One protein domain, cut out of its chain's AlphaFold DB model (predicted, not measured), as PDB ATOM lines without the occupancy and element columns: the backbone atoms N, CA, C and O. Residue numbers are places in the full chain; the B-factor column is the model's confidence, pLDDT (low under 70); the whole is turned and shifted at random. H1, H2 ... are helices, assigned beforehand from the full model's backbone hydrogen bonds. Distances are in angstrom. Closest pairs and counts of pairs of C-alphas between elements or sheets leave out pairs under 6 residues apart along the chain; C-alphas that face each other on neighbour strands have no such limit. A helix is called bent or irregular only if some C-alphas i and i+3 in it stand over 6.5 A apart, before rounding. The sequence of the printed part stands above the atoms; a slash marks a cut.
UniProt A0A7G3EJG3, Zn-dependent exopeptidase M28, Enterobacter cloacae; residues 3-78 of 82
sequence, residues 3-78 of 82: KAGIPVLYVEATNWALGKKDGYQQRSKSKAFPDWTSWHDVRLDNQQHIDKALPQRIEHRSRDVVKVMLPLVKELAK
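Overview. This is residues 3 to 78 of the 82 residues of the protein "Zn-dependent exopeptidase M28" of Enterobacter cloacae (UniProt A0A7G3EJG3). The model has little regular structure: one long helix, H2, meets a short helix, H1, at a corner, and the long unnamed stretch of residues 3 to 46 leads in from a free end and loops into a loose lobe near H1. Residues 3 to 10 and 70 to 78 stick out. The printed part has 76 residues with two named helices, H1 then H2, and no named strand; 27 residues are in named elements, class all helix. It is loose, radius of gyration of the C-alphas 15.3 A, spanning 46 by 28 by 23 A.

Along the chain. H2, residues 57 to 76, runs 28.4 A from C-alpha 57 at (113.639, 79.867, 151.113) to C-alpha 76 at (129.758, 95.666, 168.316). It is irregular, but only just: C-alphas 68 and 71 are 6.54 A apart. H1 is residues 47 to 53, 9.9 A.

Arrangement. H2, with residues 57 to 58 alone, touches H1 only at the corner by their tight link; the closest C-alphas, of Asp 51 and Arg 57, are 6.8 A apart. Their lines stand at a steep tilt of 67 degrees, opposite ways. In H1 every O i to N i+4 pair is within hydrogen-bond range; in H2, 14 of 16.

Size, cuts and confidence. The C-alphas farthest apart, of Lys 31 and Lys 78, are 46.5 A apart. The printed part has no cut, and no printed residue is under 70 in pLDDT.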
ATOM      1  N   LYS A   3     114.349  95.825 181.845       96.81
ATOM      2  CA  LYS A   3     114.592  95.989 183.294       96.81
ATOM      3  C   LYS A   3     116.079  96.067 183.665       96.81
ATOM      4  O   LYS A   3     116.411  96.607 184.709       96.81
ATOM      5  N   ALA A   4     116.950  95.495 182.836       96.50
ATOM      6  CA  ALA A   4     118.393  95.466 183.042       96.50
ATOM      7  C   ALA A   4     119.133  96.541 182.220       96.50
ATOM      8  O   ALA A   4     120.359  96.560 182.230       96.50
ATOM      9  N   GLY A   5     118.419  97.401 181.481       95.81
ATOM     10  CA  GLY A   5     119.022  98.438 180.637       95.81
ATOM     11  C   GLY A   5     119.824  97.904 179.443       95.81
ATOM     12  O   GLY A   5     120.688  98.607 178.930       95.81
ATOM     13  N   ILE A   6     119.573  96.664 179.007       94.69
ATOM     14  CA  ILE A   6     120.304  96.050 177.890       94.69
ATOM     15  C   ILE A   6     119.578  96.378 176.577       94.69
ATOM     16  O   ILE A   6     118.415  95.988 176.440       94.69
ATOM     17  N   PRO A   7     120.231  97.036 175.600       91.81
ATOM     18  CA  PRO A   7     119.626  97.298 174.300       91.81
ATOM     19  C   PRO A   7     119.398  95.992 173.530       91.81
ATOM     20  O   PRO A   7     120.269  95.122 173.489       91.81
ATOM     21  N   VAL A   8     118.231  95.870 172.899       92.31
ATOM     22  CA  VAL A   8     117.841  94.693 172.110       92.31
ATOM     23  C   VAL A   8     117.535  95.108 170.682       92.31
ATOM     24  O   VAL A   8     116.773  96.040 170.444       92.31
ATOM     25  N   LEU A   9     118.096  94.360 169.735       91.69
ATOM     26  CA  LEU A   9     117.679  94.366 168.341       91.69
ATOM     27  C   LEU A   9     116.828  93.118 168.082       91.69
ATOM     28  O   LEU A   9     117.270  92.004 168.360       91.69
ATOM     29  N   TYR A  10     115.630  93.308 167.533       89.25
ATOM     30  CA  TYR A  10     114.768  92.225 167.065       89.25
ATOM     31  C   TYR A  10     114.841  92.129 165.541       89.25
ATOM     32  O   TYR A  10     114.725  93.140 164.849       89.25
ATOM     33  N   VAL A  11     115.050  90.920 165.022       89.81
ATOM     34  CA  VAL A  11     115.137  90.652 163.583       89.81
ATOM     35  C   VAL A  11     114.239  89.471 163.260       89.81
ATOM     36  O   VAL A  11     114.335  88.423 163.893       89.81
ATOM     37  N   GLU A  12     113.393  89.627 162.248       88.88
ATOM     38  CA  GLU A  12     112.469  88.590 161.803       88.88
ATOM     39  C   GLU A  12     112.378  88.525 160.275       88.88
ATOM     40  O   GLU A  12     112.622  89.498 159.559       88.88
ATOM     41  N   ALA A  13     111.997  87.358 159.756       88.75
ATOM     42  CA  ALA A  13     111.792  87.143 158.329       88.75
ATOM     43  C   ALA A  13     110.338  87.453 157.924       88.75
ATOM     44  O   ALA A  13     109.584  86.547 157.565       88.75
ATOM     45  N   THR A  14     109.963  88.733 157.946       89.69
ATOM     46  CA  THR A  14     108.607  89.209 157.620       89.69
ATOM     47  C   THR A  14     108.591  90.122 156.391       89.69
ATOM     48  O   THR A  14     109.569  90.815 156.101       89.69
ATOM     49  N   ASN A  15     107.489  90.142 155.635       90.19
ATOM     50  CA  ASN A  15     107.280  91.163 154.610       90.19
ATOM     51  C   ASN A  15     106.620  92.399 155.235       90.19
ATOM     52  O   ASN A  15     105.398  92.504 155.282       90.19
ATOM     53  N   TRP A  16     107.449  93.354 155.656       90.25
ATOM     54  CA  TRP A  16     107.017  94.573 156.351       90.25
ATOM     55  C   TRP A  16     106.108  95.506 155.535       90.25
ATOM     56  O   TRP A  16     105.462  96.395 156.087       90.25
ATOM     57  N   ALA A  17     106.046  95.327 154.212       91.50
ATOM     58  CA  ALA A  17     105.118  96.074 153.366       91.50
ATOM     59  C   ALA A  17     103.664  95.575 153.493       91.50
ATOM     60  O   ALA A  17     102.759  96.199 152.944       91.50
ATOM     61  N   LEU A  18     103.436  94.451 154.182       90.12
ATOM     62  CA  LEU A  18     102.126  93.834 154.369       90.12
ATOM     63  C   LEU A  18     101.585  94.046 155.791       90.12
ATOM     64  O   LEU A  18     102.319  94.337 156.735       90.12
ATOM     65  N   GLY A  19     100.277  93.832 155.941       88.94
ATOM     66  CA  GLY A  19      99.603  93.819 157.236       88.94
ATOM     67  C   GLY A  19      99.650  95.153 157.978       88.94
ATOM     68  O   GLY A  19      99.674  96.225 157.376       88.94
ATOM     69  N   LYS A  20      99.633  95.074 159.312       92.94
ATOM     70  CA  LYS A  20      99.617  96.235 160.215       92.94
ATOM     71  C   LYS A  20     101.011  96.679 160.657       92.94
ATOM     72  O   LYS A  20     101.105  97.533 161.532       92.94
ATOM     73  N   LYS A  21     102.074  96.124 160.058       89.62
ATOM     74  CA  LYS A  21     103.465  96.350 160.485       89.62
ATOM     75  C   LYS A  21     103.686  95.933 161.947       89.62
ATOM     76  O   LYS A  21     104.248  96.675 162.744       89.62
ATOM     77  N   ASP A  22     103.185  94.752 162.289       88.50
ATOM     78  CA  ASP A  22     103.221  94.158 163.631       88.50
ATOM     79  C   ASP A  22     103.865  92.756 163.650       88.50
ATOM     80  O   ASP A  22     103.800  92.063 164.659       88.50
ATOM     81  N   GLY A  23     104.458  92.321 162.532       85.88
ATOM     82  CA  GLY A  23     105.160  91.036 162.402       85.88
ATOM     83  C   GLY A  23     104.255  89.816 162.173       85.88
ATOM     84  O   GLY A  23     104.676  88.859 161.522       85.88
ATOM     85  N   TYR A  24     102.983  89.862 162.590       88.06
ATOM     86  CA  TYR A  24     102.051  88.728 162.481       88.06
ATOM     87  C   TYR A  24     101.753  88.333 161.029       88.06
ATOM     88  O   TYR A  24     101.639  87.148 160.705       88.06
ATOM     89  N   GLN A  25     101.641  89.315 160.128       91.38
ATOM     90  CA  GLN A  25     101.513  89.038 158.700       91.38
ATOM     91  C   GLN A  25     102.881  88.884 158.028       91.38
ATOM     92  O   GLN A  25     103.444  89.837 157.498       91.38
ATOM     93  N   GLN A  26     103.375  87.648 157.979       90.44
ATOM     94  CA  GLN A  26     104.709  87.341 157.454       90.44
ATOM     95  C   GLN A  26     104.792  87.341 155.921       90.44
ATOM     96  O   GLN A  26     105.854  87.597 155.345       90.44
ATOM     97  N   ARG A  27     103.688  87.022 155.233       91.38
ATOM     98  CA  ARG A  27     103.629  86.900 153.766       91.38
ATOM     99  C   ARG A  27     102.231  87.193 153.208       91.38
ATOM    100  O   ARG A  27     101.271  87.410 153.942       91.38
ATOM    101  N   SER A  28     102.105  87.231 151.882       92.88
ATOM    102  CA  SER A  28     100.799  87.329 151.220       92.88
ATOM    103  C   SER A  28      99.998  86.034 151.400       92.88
ATOM    104  O   SER A  28     100.577  84.951 151.533       92.88
ATOM    105  N   LYS A  29      98.663  86.123 151.388       93.38
ATOM    106  CA  LYS A  29      97.806  84.928 151.389       93.38
ATOM    107  C   LYS A  29      98.029  84.123 150.114       93.38
ATOM    108  O   LYS A  29      98.130  84.683 149.024       93.38
ATOM    109  N   SER A  30      98.067  82.805 150.238       94.56
ATOM    110  CA  SER A  30      98.057  81.897 149.092       94.56
ATOM    111  C   SER A  30      97.432  80.562 149.479       94.56
ATOM    112  O   SER A  30      97.207  80.301 150.655       94.56
ATOM    113  N   LYS A  31      97.204  79.671 148.506       95.56
ATOM    114  CA  LYS A  31      96.722  78.309 148.800       95.56
ATOM    115  C   LYS A  31      97.637  77.548 149.772       95.56
ATOM    116  O   LYS A  31      97.151  76.744 150.551       95.56
ATOM    117  N   ALA A  32      98.945  77.808 149.726       96.19
ATOM    118  CA  ALA A  32      99.925  77.170 150.605       96.19
ATOM    119  C   ALA A  32     100.047  77.840 151.988       96.19
ATOM    120  O   ALA A  32     100.616  77.243 152.896       96.19
ATOM    121  N   PHE A  33      99.548  79.071 152.136       95.44
ATOM    122  CA  PHE A  33      99.572  79.850 153.379       95.44
ATOM    123  C   PHE A  33      98.271  80.669 153.464       95.44
ATOM    124  O   PHE A  33      98.276  81.875 153.169       95.44
ATOM    125  N   PRO A  34      97.133  80.011 153.758       93.56
ATOM    126  CA  PRO A  34      95.813  80.647 153.724       93.56
ATOM    127  C   PRO A  34      95.704  81.764 154.761       93.56
ATOM    128  O   PRO A  34      95.171  82.839 154.470       93.56
ATOM    129  N   ASP A  35      96.339  81.545 155.910       92.81
ATOM    130  CA  ASP A  35      96.375  82.471 157.030       92.81
ATOM    131  C   ASP A  35      97.636  83.333 157.031       92.81
ATOM    132  O   ASP A  35      98.077  83.746 158.090       92.81
ATOM    133  N   TRP A  36      98.231  83.612 155.856       91.69
ATOM    134  CA  TRP A  36      99.336  84.580 155.658       91.69
ATOM    135  C   TRP A  36     100.598  84.380 156.527       91.69
ATOM    136  O   TRP A  36     101.544  85.166 156.440       91.69
ATOM    137  N   THR A  37     100.648  83.303 157.304       92.06
ATOM    138  CA  THR A  37     101.740  82.858 158.165       92.06
ATOM    139  C   THR A  37     101.828  81.329 158.115       92.06
ATOM    140  O   THR A  37     100.880  80.657 157.702       92.06
ATOM    141  N   SER A  38     102.984  80.775 158.469       92.25
ATOM    142  CA  SER A  38     103.117  79.364 158.860       92.25
ATOM    143  C   SER A  38     103.189  79.189 160.377       92.25
ATOM    144  O   SER A  38     102.996  78.085 160.864       92.25
ATOM    145  N   TRP A  39     103.470  80.267 161.112       91.06
ATOM    146  CA  TRP A  39     103.822  80.266 162.526       91.06
ATOM    147  C   TRP A  39     102.765  79.565 163.385       91.06
ATOM    148  O   TRP A  39     101.567  79.771 163.202       91.06
ATOM    149  N   HIS A  40     103.225  78.746 164.335       92.06
ATOM    150  CA  HIS A  40     102.387  77.968 165.255       92.06
ATOM    151  C   HIS A  40     101.457  76.914 164.612       92.06
ATOM    152  O   HIS A  40     100.612  76.359 165.313       92.06
ATOM    153  N   ASP A  41     101.636  76.550 163.336       94.62
ATOM    154  CA  ASP A  41     100.950  75.404 162.719       94.62
ATOM    155  C   ASP A  41     101.963  74.377 162.205       94.62
ATOM    156  O   ASP A  41     102.583  74.576 161.167       94.62
ATOM    157  N   VAL A  42     102.092  73.230 162.880       96.06
ATOM    158  CA  VAL A  42     103.056  72.172 162.513       96.06
ATOM    159  C   VAL A  42     102.882  71.649 161.082       96.06
ATOM    160  O   VAL A  42     103.835  71.158 160.478       96.06
ATOM    161  N   ARG A  43     101.684  71.769 160.495       96.12
ATOM    162  CA  ARG A  43     101.411  71.334 159.115       96.12
ATOM    163  C   ARG A  43     102.037  72.276 158.088       96.12
ATOM    164  O   ARG A  43     102.329  71.838 156.977       96.12
ATOM    165  N   LEU A  44     102.244  73.542 158.458       96.19
ATOM    166  CA  LEU A  44     102.805  74.591 157.606       96.19
ATOM    167  C   LEU A  44     104.248  74.953 158.003       96.19
ATOM    168  O   LEU A  44     105.074  75.214 157.131       96.19
ATOM    169  N   ASP A  45     104.558  74.966 159.298       95.12
ATOM    170  CA  ASP A  45     105.854  75.327 159.880       95.12
ATOM    171  C   ASP A  45     106.781  74.117 159.990       95.12
ATOM    172  O   ASP A  45     107.177  73.671 161.066       95.12
ATOM    173  N   ASN A  46     107.077  73.518 158.842       96.38
ATOM    174  CA  ASN A  46     108.021  72.417 158.749       96.38
ATOM    175  C   ASN A  46     108.824  72.507 157.451       96.38
ATOM    176  O   ASN A  46     108.375  73.077 156.453       96.38
ATOM    177  N   GLN A  47     110.012  71.903 157.467       96.44
ATOM    178  CA  GLN A  47     110.951  71.913 156.345       96.44
ATOM    179  C   GLN A  47     110.292  71.452 155.035       96.44
ATOM    180  O   GLN A  47     110.431  72.114 154.013       96.44
ATOM    181  N   GLN A  48     109.532  70.352 155.073       97.69
ATOM    182  CA  GLN A  48     108.941  69.746 153.875       97.69
ATOM    183  C   GLN A  48     107.939  70.687 153.196       97.69
ATOM    184  O   GLN A  48     107.977  70.870 151.977       97.69
ATOM    185  N   HIS A  49     107.045  71.298 153.977       97.62
ATOM    186  CA  HIS A  49     106.067  72.249 153.459       97.62
ATOM    187  C   HIS A  49     106.741  73.520 152.951       97.62
ATOM    188  O   HIS A  49     106.428  73.973 151.849       97.62
ATOM    189  N   ILE A  50     107.683  74.077 153.719       96.56
ATOM    190  CA  ILE A  50     108.373  75.314 153.343       96.56
ATOM    191  C   ILE A  50     109.185  75.114 152.062       96.56
ATOM    192  O   ILE A  50     109.051  75.932 151.157       96.56
ATOM    193  N   ASP A  51     109.948  74.031 151.931       97.38
ATOM    194  CA  ASP A  51     110.739  73.769 150.722       97.38
ATOM    195  C   ASP A  51     109.854  73.551 149.492       97.38
ATOM    196  O   ASP A  51     110.166  74.037 148.404       97.38
ATOM    197  N   LYS A  52     108.713  72.873 149.657       97.50
ATOM    198  CA  LYS A  52     107.748  72.670 148.572       97.50
ATOM    199  C   LYS A  52     107.068  73.975 148.153       97.50
ATOM    200  O   LYS A  52     106.900  74.233 146.964       97.50
ATOM    201  N   ALA A  53     106.612  74.772 149.117       96.88
ATOM    202  CA  ALA A  53     105.815  75.968 148.862       96.88
ATOM    203  C   ALA A  53     106.666  77.205 148.533       96.88
ATOM    204  O   ALA A  53     106.171  78.148 147.912       96.88
ATOM    205  N   LEU A  54     107.920  77.223 148.981       95.12
ATOM    206  CA  LEU A  54     108.889  78.300 148.830       95.12
ATOM    207  C   LEU A  54     110.293  77.705 148.591       95.12
ATOM    208  O   LEU A  54     111.131  77.724 149.497       95.12
ATOM    209  N   PRO A  55     110.585  77.202 147.380       96.81
ATOM    210  CA  PRO A  55     111.876  76.585 147.085       96.81
ATOM    211  C   PRO A  55     113.062  77.488 147.449       96.81
ATOM    212  O   PRO A  55     113.028  78.697 147.218       96.81
ATOM    213  N   GLN A  56     114.101  76.893 148.046       96.81
ATOM    214  CA  GLN A  56     115.331  77.560 148.515       96.81
ATOM    215  C   GLN A  56     115.137  78.627 149.605       96.81
ATOM    216  O   GLN A  56     116.093  79.295 150.004       96.81
ATOM    217  N   ARG A  57     113.923  78.808 150.136       94.31
ATOM    218  CA  ARG A  57     113.639  79.867 151.113       94.31
ATOM    219  C   ARG A  57     114.484  79.750 152.369       94.31
ATOM    220  O   ARG A  57     114.974  80.773 152.843       94.31
ATOM    221  N   ILE A  58     114.644  78.542 152.902       94.31
ATOM    222  CA  ILE A  58     115.396  78.308 154.140       94.31
ATOM    223  C   ILE A  58     116.883  78.593 153.922       94.31
ATOM    224  O   ILE A  58     117.486  79.303 154.726       94.31
ATOM    225  N   GLU A  59     117.448  78.153 152.797       95.75
ATOM    226  CA  GLU A  59     118.832  78.450 152.412       95.75
ATOM    227  C   GLU A  59     119.056  79.961 152.249       95.75
ATOM    228  O   GLU A  59     119.965  80.527 152.860       95.75
ATOM    229  N   HIS A  60     118.200  80.636 151.476       95.62
ATOM    230  CA  HIS A  60     118.308  82.076 151.241       95.62
ATOM    231  C   HIS A  60     118.187  82.873 152.541       95.62
ATOM    232  O   HIS A  60     119.051  83.691 152.840       95.62
ATOM    233  N   ARG A  61     117.166  82.602 153.366       93.56
ATOM    234  CA  ARG A  61     116.965  83.323 154.632       93.56
ATOM    235  C   ARG A  61     118.073  83.063 155.644       93.56
ATOM    236  O   ARG A  61     118.492  84.008 156.307       93.56
ATOM    237  N   SER A  62     118.593  81.839 155.713       94.25
ATOM    238  CA  SER A  62     119.758  81.527 156.550       94.25
ATOM    239  C   SER A  62     120.976  82.359 156.139       94.25
ATOM    240  O   SER A  62     121.635  82.960 156.986       94.25
ATOM    241  N   ARG A  63     121.244  82.471 154.830       96.50
ATOM    242  CA  ARG A  63     122.331  83.311 154.305       96.50
ATOM    243  C   ARG A  63     122.107  84.796 154.578       96.50
ATOM    244  O   ARG A  63     123.052  85.483 154.961       96.50
ATOM    245  N   ASP A  64     120.883  85.285 154.409       94.62
ATOM    246  CA  ASP A  64     120.556  86.698 154.615       94.62
ATOM    247  C   ASP A  64     120.758  87.128 156.069       94.62
ATOM    248  O   ASP A  64     121.348  88.180 156.317       94.62
ATOM    249  N   VAL A  65     120.338  86.299 157.034       95.00
ATOM    250  CA  VAL A  65     120.561  86.576 158.461       95.00
ATOM    251  C   VAL A  65     122.053  86.699 158.754       95.00
ATOM    252  O   VAL A  65     122.467  87.669 159.383       95.00
ATOM    253  N   VAL A  66     122.884  85.780 158.258       96.25
ATOM    254  CA  VAL A  66     124.341  85.856 158.461       96.25
ATOM    255  C   VAL A  66     124.927  87.094 157.784       96.25
ATOM    256  O   VAL A  66     125.733  87.797 158.388       96.25
ATOM    257  N   LYS A  67     124.500  87.400 156.555       96.31
ATOM    258  CA  LYS A  67     124.971  88.563 155.795       96.31
ATOM    259  C   LYS A  67     124.699  89.885 156.518       96.31
ATOM    260  O   LYS A  67     125.536  90.781 156.453       96.31
ATOM    261  N   VAL A  68     123.558  90.002 157.198       94.00
ATOM    262  CA  VAL A  68     123.175  91.201 157.960       94.00
ATOM    263  C   VAL A  68     123.818  91.212 159.348       94.00
ATOM    264  O   VAL A  68     124.391  92.220 159.755       94.00
ATOM    265  N   MET A  69     123.751  90.100 160.080       95.38
ATOM    266  CA  MET A  69     124.122  90.068 161.497       95.38
ATOM    267  C   MET A  69     125.626  89.943 161.731       95.38
ATOM    268  O   MET A  69     126.136  90.525 162.683       95.38
ATOM    269  N   LEU A  70     126.361  89.215 160.885       95.81
ATOM    270  CA  LEU A  70     127.802  89.023 161.065       95.81
ATOM    271  C   LEU A  70     128.603  90.341 161.096       95.81
ATOM    272  O   LEU A  70     129.407  90.495 162.018       95.81
ATOM    273  N   PRO A  71     128.439  91.289 160.148       95.25
ATOM    274  CA  PRO A  71     129.157  92.561 160.228       95.25
ATOM    275  C   PRO A  71     128.766  93.366 161.475       95.25
ATOM    276  O   PRO A  71     129.654  93.876 162.152       95.25
ATOM    277  N   LEU A  72     127.477  93.394 161.835       93.31
ATOM    278  CA  LEU A  72     126.995  94.079 163.038       93.31
ATOM    279  C   LEU A  72     127.644  93.516 164.311       93.31
ATOM    280  O   LEU A  72     128.145  94.268 165.141       93.31
ATOM    281  N   VAL A  73     127.674  92.189 164.459       93.56
ATOM    282  CA  VAL A  73     128.293  91.535 165.620       93.56
ATOM    283  C   VAL A  73     129.796  91.810 165.668       93.56
ATOM    284  O   VAL A  73     130.313  92.095 166.744       93.56
ATOM    285  N   LYS A  74     130.499  91.781 164.526       94.56
ATOM    286  CA  LYS A  74     131.930  92.130 164.471       94.56
ATOM    287  C   LYS A  74     132.185  93.558 164.947       94.56
ATOM    288  O   LYS A  74     133.107  93.778 165.732       94.56
ATOM    289  N   GLU A  75     131.364  94.502 164.500       93.44
ATOM    290  CA  GLU A  75     131.479  95.909 164.878       93.44
ATOM    291  C   GLU A  75     131.212  96.121 166.372       93.44
ATOM    292  O   GLU A  75     132.043  96.709 167.068       93.44
ATOM    293  N   LEU A  76     130.115  95.566 166.896       91.00
ATOM    294  CA  LEU A  76     129.758  95.666 168.316       91.00
ATOM    295  C   LEU A  76     130.781  94.979 169.232       91.00
ATOM    296  O   LEU A  76     131.081  95.484 170.312       91.00
ATOM    297  N   ALA A  77     131.355  93.857 168.793       91.19
ATOM    298  CA  ALA A  77     132.390  93.137 169.530       91.19
ATOM    299  C   ALA A  77     133.781  93.793 169.437       91.19
ATOM    300  O   ALA A  77     134.718  93.302 170.064       91.19
ATOM    301  N   LYS A  78     133.948  94.865 168.642       86.19
ATOM    302  CA  LYS A  78     135.256  95.453 168.282       86.19
ATOM    303  C   LYS A  78     136.233  94.434 167.670       86.19
ATOM    304  O   LYS A  78     137.448  94.629 167.702       86.19
TER     305      LYS A  78